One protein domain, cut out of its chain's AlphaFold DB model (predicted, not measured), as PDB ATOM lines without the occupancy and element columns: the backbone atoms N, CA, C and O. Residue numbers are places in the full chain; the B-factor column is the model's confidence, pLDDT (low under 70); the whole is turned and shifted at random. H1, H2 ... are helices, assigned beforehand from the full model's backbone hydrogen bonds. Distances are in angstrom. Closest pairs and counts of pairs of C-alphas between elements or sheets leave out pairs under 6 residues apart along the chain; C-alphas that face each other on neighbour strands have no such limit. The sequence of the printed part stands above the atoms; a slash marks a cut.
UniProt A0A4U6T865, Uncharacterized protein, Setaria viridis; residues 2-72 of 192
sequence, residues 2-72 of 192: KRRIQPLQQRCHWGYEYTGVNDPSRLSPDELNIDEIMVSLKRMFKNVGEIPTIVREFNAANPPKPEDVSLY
ATOM      1  N   LYS A   2     133.881  76.404 153.831       78.69
ATOM      2  CA  LYS A   2     133.679  77.765 153.303       78.69
ATOM      3  C   LYS A   2     132.176  78.048 153.321       78.69
ATOM      4  O   LYS A   2     131.431  77.395 152.596       78.69
ATOM      5  N   ARG A   3     131.713  78.946 154.196       82.69
ATOM      6  CA  ARG A   3     130.296  79.335 154.242       82.69
ATOM      7  C   ARG A   3     129.991  80.185 153.008       82.69
ATOM      8  O   ARG A   3     130.717  81.136 152.727       82.69
ATOM      9  N   ARG A   4     128.949  79.825 152.256       86.31
ATOM     10  CA  ARG A   4     128.413  80.672 151.186       86.31
ATOM     11  C   ARG A   4     127.632  81.803 151.844       86.31
ATOM     12  O   ARG A   4     126.694  81.538 152.587       86.31
ATOM     13  N   ILE A   5     128.061  83.036 151.608       83.56
ATOM     14  CA  ILE A   5     127.347  84.226 152.070       83.56
ATOM     15  C   ILE A   5     126.150  84.413 151.141       83.56
ATOM     16  O   ILE A   5     126.292  84.287 149.922       83.56
ATOM     17  N   GLN A   6     124.971  84.666 151.705       88.81
ATOM     18  CA  GLN A   6     123.795  84.937 150.888       88.81
ATOM     19  C   GLN A   6     124.023  86.238 150.101       88.81
ATOM     20  O   GLN A   6     124.462  87.219 150.697       88.81
ATOM     21  N   PRO A   7     123.690  86.302 148.800       82.38
ATOM     22  CA  PRO A   7     123.841  87.523 148.002       82.38
ATOM     23  C   PRO A   7     123.178  88.755 148.638       82.38
ATOM     24  O   PRO A   7     123.676  89.868 148.514       82.38
ATOM     25  N   LEU A   8     122.089  88.549 149.385       80.88
ATOM     26  CA  LEU A   8     121.409  89.605 150.132       80.88
ATOM     27  C   LEU A   8     122.292  90.217 151.233       80.88
ATOM     28  O   LEU A   8     122.280  91.428 151.413       80.88
ATOM     29  N   GLN A   9     123.105  89.401 151.912       79.94
ATOM     30  CA  GLN A   9     124.063  89.851 152.929       79.94
ATOM     31  C   GLN A   9     125.286  90.558 152.325       79.94
ATOM     32  O   GLN A   9     126.040  91.191 153.056       79.94
ATOM     33  N   GLN A  10     125.503  90.451 151.008       79.12
ATOM     34  CA  GLN A  10     126.558  91.180 150.297       79.12
ATOM     35  C   GLN A  10     126.110  92.558 149.798       79.12
ATOM     36  O   GLN A  10     126.929  93.297 149.251       79.12
ATOM     37  N   ARG A  11     124.832  92.927 149.953       79.06
ATOM     38  CA  ARG A  11     124.368  94.254 149.549       79.06
ATOM     39  C   ARG A  11     124.902  95.303 150.523       79.06
ATOM     40  O   ARG A  11     124.633  95.241 151.716       79.06
ATOM     41  N   CYS A  12     125.627  96.288 149.996       70.31
ATOM     42  CA  CYS A  12     126.109  97.435 150.768       70.31
ATOM     43  C   CYS A  12     124.991  98.425 151.136       70.31
ATOM     44  O   CYS A  12     125.236  99.347 151.905       70.31
ATOM     45  N   HIS A  13     123.811  98.306 150.523       71.94
ATOM     46  CA  HIS A  13     122.688  99.232 150.670       71.94
ATOM     47  C   HIS A  13     121.455  98.384 150.935       71.94
ATOM     48  O   HIS A  13     121.283  97.308 150.342       71.94
ATOM     49  N   TRP A  14     120.602  98.847 151.834       70.94
ATOM     50  CA  TRP A  14     119.345  98.174 152.093       70.94
ATOM     51  C   TRP A  14     118.534  98.401 150.817       70.94
ATOM     52  O   TRP A  14     118.391  99.537 150.389       70.94
ATOM     53  N   GLY A  15     118.117  97.338 150.121       71.56
ATOM     54  CA  GLY A  15     117.630  97.410 148.727       71.56
ATOM     55  C   GLY A  15     116.340  98.214 148.498       71.56
ATOM     56  O   GLY A  15     115.723  98.067 147.450       71.56
ATOM     57  N   TYR A  16     115.920  98.994 149.488       74.31
ATOM     58  CA  TYR A  16     114.818  99.940 149.471       74.31
ATOM     59  C   TYR A  16     115.286 101.406 149.537       74.31
ATOM     60  O   TYR A  16     114.461 102.305 149.418       74.31
ATOM     61  N   GLU A  17     116.573 101.674 149.780       81.12
ATOM     62  CA  GLU A  17     117.085 103.035 149.916       81.12
ATOM     63  C   GLU A  17     117.337 103.643 148.535       81.12
ATOM     64  O   GLU A  17     118.170 103.161 147.772       81.12
ATOM     65  N   TYR A  18     116.605 104.710 148.222       82.88
ATOM     66  CA  TYR A  18     116.769 105.455 146.982       82.88
ATOM     67  C   TYR A  18     117.959 106.412 147.103       82.88
ATOM     68  O   TYR A  18     117.889 107.431 147.790       82.88
ATOM     69  N   THR A  19     119.045 106.113 146.393       84.69
ATOM     70  CA  THR A  19     120.283 106.919 146.386       84.69
ATOM     71  C   THR A  19     120.202 108.166 145.491       84.69
ATOM     72  O   THR A  19     121.185 108.891 145.317       84.69
ATOM     73  N   GLY A  20     119.016 108.466 144.954       84.62
ATOM     74  CA  GLY A  20     118.742 109.655 144.156       84.62
ATOM     75  C   GLY A  20     118.883 109.422 142.654       84.62
ATOM     76  O   GLY A  20     118.694 108.329 142.135       84.62
ATOM     77  N   VAL A  21     119.224 110.488 141.933       84.31
ATOM     78  CA  VAL A  21     119.221 110.546 140.458       84.31
ATOM     79  C   VAL A  21     120.165 109.520 139.809       84.31
ATOM     80  O   VAL A  21     119.918 109.089 138.687       84.31
ATOM     81  N   ASN A  22     121.220 109.112 140.523       84.94
ATOM     82  CA  ASN A  22     122.232 108.159 140.059       84.94
ATOM     83  C   ASN A  22     121.964 106.716 140.514       84.94
ATOM     84  O   ASN A  22     122.841 105.864 140.367       84.94
ATOM     85  N   ASP A  23     120.804 106.445 141.115       84.94
ATOM     86  CA  ASP A  23     120.504 105.116 141.626       84.94
ATOM     87  C   ASP A  23     120.400 104.094 140.473       84.94
ATOM     88  O   ASP A  23     119.607 104.308 139.552       84.94
ATOM     89  N   PRO A  24     121.155 102.975 140.503       83.31
ATOM     90  CA  PRO A  24     121.100 101.943 139.463       83.31
ATOM     91  C   PRO A  24     119.721 101.293 139.298       83.31
ATOM     92  O   PRO A  24     119.464 100.665 138.273       83.31
ATOM     93  N   SER A  25     118.850 101.400 140.306       81.75
ATOM     94  CA  SER A  25     117.465 100.928 140.239       81.75
ATOM     95  C   SER A  25     116.556 101.834 139.407       81.75
ATOM     96  O   SER A  25     115.450 101.415 139.059       81.75
ATOM     97  N   ARG A  26     116.989 103.055 139.053       83.19
ATOM     98  CA  ARG A  26     116.196 103.933 138.187       83.19
ATOM     99  C   ARG A  26     116.095 103.347 136.787       83.19
ATOM    100  O   ARG A  26     117.091 103.072 136.129       83.19
ATOM    101  N   LEU A  27     114.856 103.237 136.311       83.62
ATOM    102  CA  LEU A  27     114.555 102.827 134.939       83.62
ATOM    103  C   LEU A  27     114.988 103.877 133.907       83.62
ATOM    104  O   LEU A  27     115.296 103.526 132.771       83.62
ATOM    105  N   SER A  28     115.024 105.153 134.297       83.06
ATOM    106  CA  SER A  28     115.462 106.260 133.451       83.06
ATOM    107  C   SER A  28     116.328 107.253 134.237       83.06
ATOM    108  O   SER A  28     116.061 107.509 135.415       83.06
ATOM    109  N   PRO A  29     117.362 107.840 133.605       82.75
ATOM    110  CA  PRO A  29     118.163 108.896 134.221       82.75
ATOM    111  C   PRO A  29     117.412 110.237 134.278       82.75
ATOM    112  O   PRO A  29     117.701 111.059 135.149       82.75
ATOM    113  N   ASP A  30     116.427 110.444 133.404       88.12
ATOM    114  CA  ASP A  30     115.716 111.715 133.255       88.12
ATOM    115  C   ASP A  30     114.790 112.002 134.440       88.12
ATOM    116  O   ASP A  30     114.128 111.106 134.971       88.12
ATOM    117  N   GLU A  31     114.770 113.256 134.892       85.19
ATOM    118  CA  GLU A  31     113.827 113.715 135.911       85.19
ATOM    119  C   GLU A  31     112.410 113.700 135.329       85.19
ATOM    120  O   GLU A  31     112.152 114.277 134.275       85.19
ATOM    121  N   LEU A  32     111.492 113.013 136.010       83.31
ATOM    122  CA  LEU A  32     110.102 112.935 135.579       83.31
ATOM    123  C   LEU A  32     109.429 114.294 135.778       83.31
ATOM    124  O   LEU A  32     109.466 114.855 136.877       83.31
ATOM    125  N   ASN A  33     108.781 114.806 134.732       90.69
ATOM    126  CA  ASN A  33     107.991 116.023 134.855       90.69
ATOM    127  C   ASN A  33     106.730 115.736 135.690       90.69
ATOM    128  O   ASN A  33     106.072 114.709 135.517       90.69
ATOM    129  N   ILE A  34     106.367 116.661 136.578       89.94
ATOM    130  CA  ILE A  34     105.184 116.558 137.441       89.94
ATOM    131  C   ILE A  34     103.916 116.299 136.617       89.94
ATOM    132  O   ILE A  34     103.088 115.472 137.001       89.94
ATOM    133  N   ASP A  35     103.790 116.949 135.462       91.81
ATOM    134  CA  ASP A  35     102.637 116.772 134.578       91.81
ATOM    135  C   ASP A  35     102.552 115.340 134.034       91.81
ATOM    136  O   ASP A  35     101.478 114.737 134.025       91.81
ATOM    137  N   GLU A  36     103.686 114.754 133.644       91.62
ATOM    138  CA  GLU A  36     103.764 113.373 133.154       91.62
ATOM    139  C   GLU A  36     103.446 112.368 134.262       91.62
ATOM    140  O   GLU A  36     102.694 111.414 134.037       91.62
ATOM    141  N   ILE A  37     103.951 112.615 135.477       90.44
ATOM    142  CA  ILE A  37     103.616 111.819 136.664       90.44
ATOM    143  C   ILE A  37     102.104 111.858 136.891       90.44
ATOM    144  O   ILE A  37     101.484 110.809 137.061       90.44
ATOM    145  N   MET A  38     101.487 113.039 136.844       92.56
ATOM    146  CA  MET A  38     100.045 113.188 137.046       92.56
ATOM    147  C   MET A  38      99.221 112.519 135.948       92.56
ATOM    148  O   MET A  38      98.206 111.889 136.252       92.56
ATOM    149  N   VAL A  39      99.649 112.600 134.687       92.56
ATOM    150  CA  VAL A  39      99.013 111.871 133.579       92.56
ATOM    151  C   VAL A  39      99.097 110.360 133.813       92.56
ATOM    152  O   VAL A  39      98.094 109.659 133.657       92.56
ATOM    153  N   SER A  40     100.255 109.856 134.244       91.69
ATOM    154  CA  SER A  40     100.436 108.435 134.554       91.69
ATOM    155  C   SER A  40      99.591 107.992 135.753       91.69
ATOM    156  O   SER A  40      98.940 106.948 135.699       91.69
ATOM    157  N   LEU A  41      99.533 108.797 136.818       92.25
ATOM    158  CA  LEU A  41      98.720 108.512 138.001       92.25
ATOM    159  C   LEU A  41      97.229 108.478 137.667       92.25
ATOM    160  O   LEU A  41      96.552 107.529 138.053       92.25
ATOM    161  N   LYS A  42      96.727 109.452 136.901       93.50
ATOM    162  CA  LYS A  42      95.326 109.472 136.442       93.50
ATOM    163  C   LYS A  42      94.986 108.292 135.533       93.50
ATOM    164  O   LYS A  42      93.840 107.853 135.510       93.50
ATOM    165  N   ARG A  43      95.968 107.775 134.787       94.75
ATOM    166  CA  ARG A  43      95.800 106.568 133.967       94.75
ATOM    167  C   ARG A  43      95.663 105.310 134.828       94.75
ATOM    168  O   ARG A  43      94.852 104.451 134.503       94.75
ATOM    169  N   MET A  44      96.452 105.187 135.895       94.31
ATOM    170  CA  MET A  44      96.453 104.002 136.765       94.31
ATOM    171  C   MET A  44      95.328 104.013 137.803       94.31
ATOM    172  O   MET A  44      94.766 102.969 138.128       94.31
ATOM    173  N   PHE A  45      94.995 105.190 138.326       91.06
ATOM    174  CA  PHE A  45      94.051 105.377 139.416       91.06
ATOM    175  C   PHE A  45      92.911 106.289 138.969       91.06
ATOM    176  O   PHE A  45      93.118 107.416 138.515       91.06
ATOM    177  N   LYS A  46      91.676 105.822 139.148       91.12
ATOM    178  CA  LYS A  46      90.486 106.633 138.882       91.12
ATOM    179  C   LYS A  46      90.396 107.738 139.944       91.12
ATOM    180  O   LYS A  46      90.492 107.447 141.132       91.12
ATOM    181  N   ASN A  47      90.166 108.982 139.518       87.75
ATOM    182  CA  ASN A  47      89.900 110.149 140.381       87.75
ATOM    183  C   ASN A  47      91.093 110.720 141.179       87.75
ATOM    184  O   ASN A  47      90.894 111.312 142.238       87.75
ATOM    185  N   VAL A  48      92.329 110.616 140.677       89.00
ATOM    186  CA  VAL A  48      93.473 111.323 141.286       89.00
ATOM    187  C   VAL A  48      93.458 112.803 140.889       89.00
ATOM    188  O   VAL A  48      93.755 113.162 139.746       89.00
ATOM    189  N   GLY A  49      93.092 113.664 141.840       88.00
ATOM    190  CA  GLY A  49      93.083 115.120 141.668       88.00
ATOM    191  C   GLY A  49      94.442 115.784 141.906       88.00
ATOM    192  O   GLY A  49      94.742 116.794 141.277       88.00
ATOM    193  N   GLU A  50      95.277 115.193 142.762       89.00
ATOM    194  CA  GLU A  50      96.528 115.785 143.245       89.00
ATOM    195  C   GLU A  50      97.605 114.709 143.442       89.00
ATOM    196  O   GLU A  50      97.286 113.533 143.638       89.00
ATOM    197  N   ILE A  51      98.880 115.108 143.385       84.25
ATOM    198  CA  ILE A  51     100.000 114.228 143.732       84.25
ATOM    199  C   ILE A  51      99.832 113.821 145.200       84.25
ATOM    200  O   ILE A  51      99.724 114.701 146.058       84.25
ATOM    201  N   PRO A  52      99.841 112.516 145.522       80.12
ATOM    202  CA  PRO A  52      99.832 112.072 146.904       80.12
ATOM    203  C   PRO A  52     100.967 112.751 147.670       80.12
ATOM    204  O   PRO A  52     102.137 112.640 147.301       80.12
ATOM    205  N   THR A  53     100.621 113.478 148.730       82.69
ATOM    206  CA  THR A  53     101.638 114.066 149.597       82.69
ATOM    207  C   THR A  53     102.405 112.922 150.244       82.69
ATOM    208  O   THR A  53     101.805 112.079 150.912       82.69
ATOM    209  N   ILE A  54     103.724 112.875 150.033       77.75
ATOM    210  CA  ILE A  54     104.584 111.897 150.698       77.75
ATOM    211  C   ILE A  54     104.431 112.129 152.199       77.75
ATOM    212  O   ILE A  54     104.826 113.174 152.725       77.75
ATOM    213  N   VAL A  55     103.800 111.173 152.878       77.06
ATOM    214  CA  VAL A  55     103.615 111.239 154.323       77.06
ATOM    215  C   VAL A  55     104.996 111.176 154.955       77.06
ATOM    216  O   VAL A  55     105.798 110.294 154.650       77.06
ATOM    217  N   ARG A  56     105.288 112.147 155.818       80.19
ATOM    218  CA  ARG A  56     106.542 112.177 156.562       80.19
ATOM    219  C   ARG A  56     106.640 110.910 157.406       80.19
ATOM    220  O   ARG A  56     105.732 110.630 158.184       80.19
ATOM    221  N   GLU A  57     107.744 110.185 157.267       84.00
ATOM    222  CA  GLU A  57     107.976 108.951 158.013       84.00
ATOM    223  C   GLU A  57     107.850 109.179 159.527       84.00
ATOM    224  O   GLU A  57     108.310 110.192 160.080       84.00
ATOM    225  N   PHE A  58     107.213 108.222 160.201       84.56
ATOM    226  CA  PHE A  58     107.100 108.218 161.651       84.56
ATOM    227  C   PHE A  58     108.387 107.678 162.270       84.56
ATOM    228  O   PHE A  58     108.893 106.628 161.880       84.56
ATOM    229  N   ASN A  59     108.921 108.394 163.253       85.25
ATOM    230  CA  ASN A  59     110.088 107.963 164.020       85.25
ATOM    231  C   ASN A  59     109.971 108.444 165.472       85.25
ATOM    232  O   ASN A  59     109.023 109.137 165.826       85.25
ATOM    233  N   ALA A  60     110.939 108.106 166.327       88.88
ATOM    234  CA  ALA A  60     110.896 108.493 167.741       88.88
ATOM    235  C   ALA A  60     110.828 110.020 167.969       88.88
ATOM    236  O   ALA A  60     110.270 110.463 168.969       88.88
ATOM    237  N   ALA A  61     111.371 110.825 167.048       89.94
ATOM    238  CA  ALA A  61     111.321 112.289 167.093       89.94
ATOM    239  C   ALA A  61     110.083 112.884 166.388       89.94
ATOM    240  O   ALA A  61     109.800 114.071 166.538       89.94
ATOM    241  N   ASN A  62     109.358 112.080 165.611       88.06
ATOM    242  CA  ASN A  62     108.148 112.441 164.880       88.06
ATOM    243  C   ASN A  62     107.113 111.312 165.036       88.06
ATOM    244  O   ASN A  62     106.892 110.553 164.085       88.06
ATOM    245  N   PRO A  63     106.542 111.133 166.242       88.25
ATOM    246  CA  PRO A  63     105.537 110.105 166.465       88.25
ATOM    247  C   PRO A  63     104.267 110.412 165.657       88.25
ATOM    248  O   PRO A  63     103.972 111.583 165.391       88.25
ATOM    249  N   PRO A  64     103.498 109.382 165.267       87.44
ATOM    250  CA  PRO A  64     102.214 109.588 164.615       87.44
ATOM    251  C   PRO A  64     101.264 110.363 165.524       87.44
ATOM    252  O   PRO A  64     101.306 110.237 166.751       87.44
ATOM    253  N   LYS A  65     100.397 111.180 164.918       89.00
ATOM    254  CA  LYS A  65      99.360 111.881 165.674       89.00
ATOM    255  C   LYS A  65      98.427 110.838 166.288       89.00
ATOM    256  O   LYS A  65      98.076 109.888 165.592       89.00
ATOM    257  N   PRO A  66      97.987 111.010 167.545       86.38
ATOM    258  CA  PRO A  66      97.167 110.013 168.237       86.38
ATOM    259  C   PRO A  66      95.870 109.677 167.481       86.38
ATOM    260  O   PRO A  66      95.421 108.536 167.514       86.38
ATOM    261  N   GLU A  67      95.315 110.650 166.756       86.06
ATOM    262  CA  GLU A  67      94.139 110.489 165.892       86.06
ATOM    263  C   GLU A  67      94.397 109.488 164.753       86.06
ATOM    264  O   GLU A  67      93.591 108.585 164.535       86.06
ATOM    265  N   ASP A  68      95.558 109.572 164.098       83.31
ATOM    266  CA  ASP A  68      95.925 108.698 162.979       83.31
ATOM    267  C   ASP A  68      96.235 107.271 163.447       83.31
ATOM    268  O   ASP A  68      95.947 106.312 162.735       83.31
ATOM    269  N   VAL A  69      96.786 107.098 164.659       83.12
ATOM    270  CA  VAL A  69      97.113 105.761 165.195       83.12
ATOM    271  C   VAL A  69      95.856 104.893 165.308       83.12
ATOM    272  O   VAL A  69      95.916 103.689 165.062       83.12
ATOM    273  N   SER A  70      94.704 105.499 165.616       81.06
ATOM    274  CA  SER A  70      93.427 104.784 165.712       81.06
ATOM    275  C   SER A  70      92.990 104.112 164.402       81.06
ATOM    276  O   SER A  70      92.365 103.055 164.454       81.06
ATOM    277  N   LEU A  71      93.383 104.655 163.243       80.19
ATOM    278  CA  LEU A  71      93.084 104.079 161.924       80.19
ATOM    279  C   LEU A  71      93.854 102.779 161.652       80.19
ATOM    280  O   LEU A  71      93.418 101.962 160.844       80.19
ATOM    281  N   TYR A  72      95.003 102.598 162.304       79.38
ATOM    282  CA  TYR A  72      95.873 101.435 162.116       79.38
ATOM    283  C   TYR A  72      95.589 100.300 163.099       79.38
ATOM    284  O   TYR A  72      96.045  99.178 162.877       79.38
TER     285      TYR A  72
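This is residues 2 to 72 of the 192 residues of an uncharacterized protein of Setaria viridis (UniProt A0A4U6T865). With little regular structure, the printed part is an open, winding trace: residues 2 to 14, with short H1, stick out as an arm, a long loop leads to H2, and a second leads away to H3 in residues 65 to 72, which also stick out. The printed part has 71 residues with three named helices, H1, H2 and H3 in chain order, and no named strand; its class is all helix, with 22 residues in named elements. It is extended, with a radius of gyration of the C-alphas of 18.4 A and spans of 56 by 38 by 21 A.

H1, residues 7 to 10, H2, residues 34 to 44, and H3, residues 66 to 72, are apart from one another. Every O i to N i+4 pair is within hydrogen-bond range in H2; H3 has 0 of 3, but 4 of 4 O i to N i+3 pairs, and H1 is too short for an i+4 pair.

H1 begins at C-alpha 7 (123.841, 87.523, 148.002). H2 measures 15.3 A from C-alpha 34 (105.184, 116.558, 137.441) to C-alpha 44. H3, 10.6 A, ends at C-alpha 72 (95.873, 101.435, 162.116).

The C-alphas farthest apart, of Lys 2 and Gly 49, are 56.4 A apart. Both links are long, with 23 and 21 residues. The printed part has no cut, and no printed residue is under 70 in pLDDT.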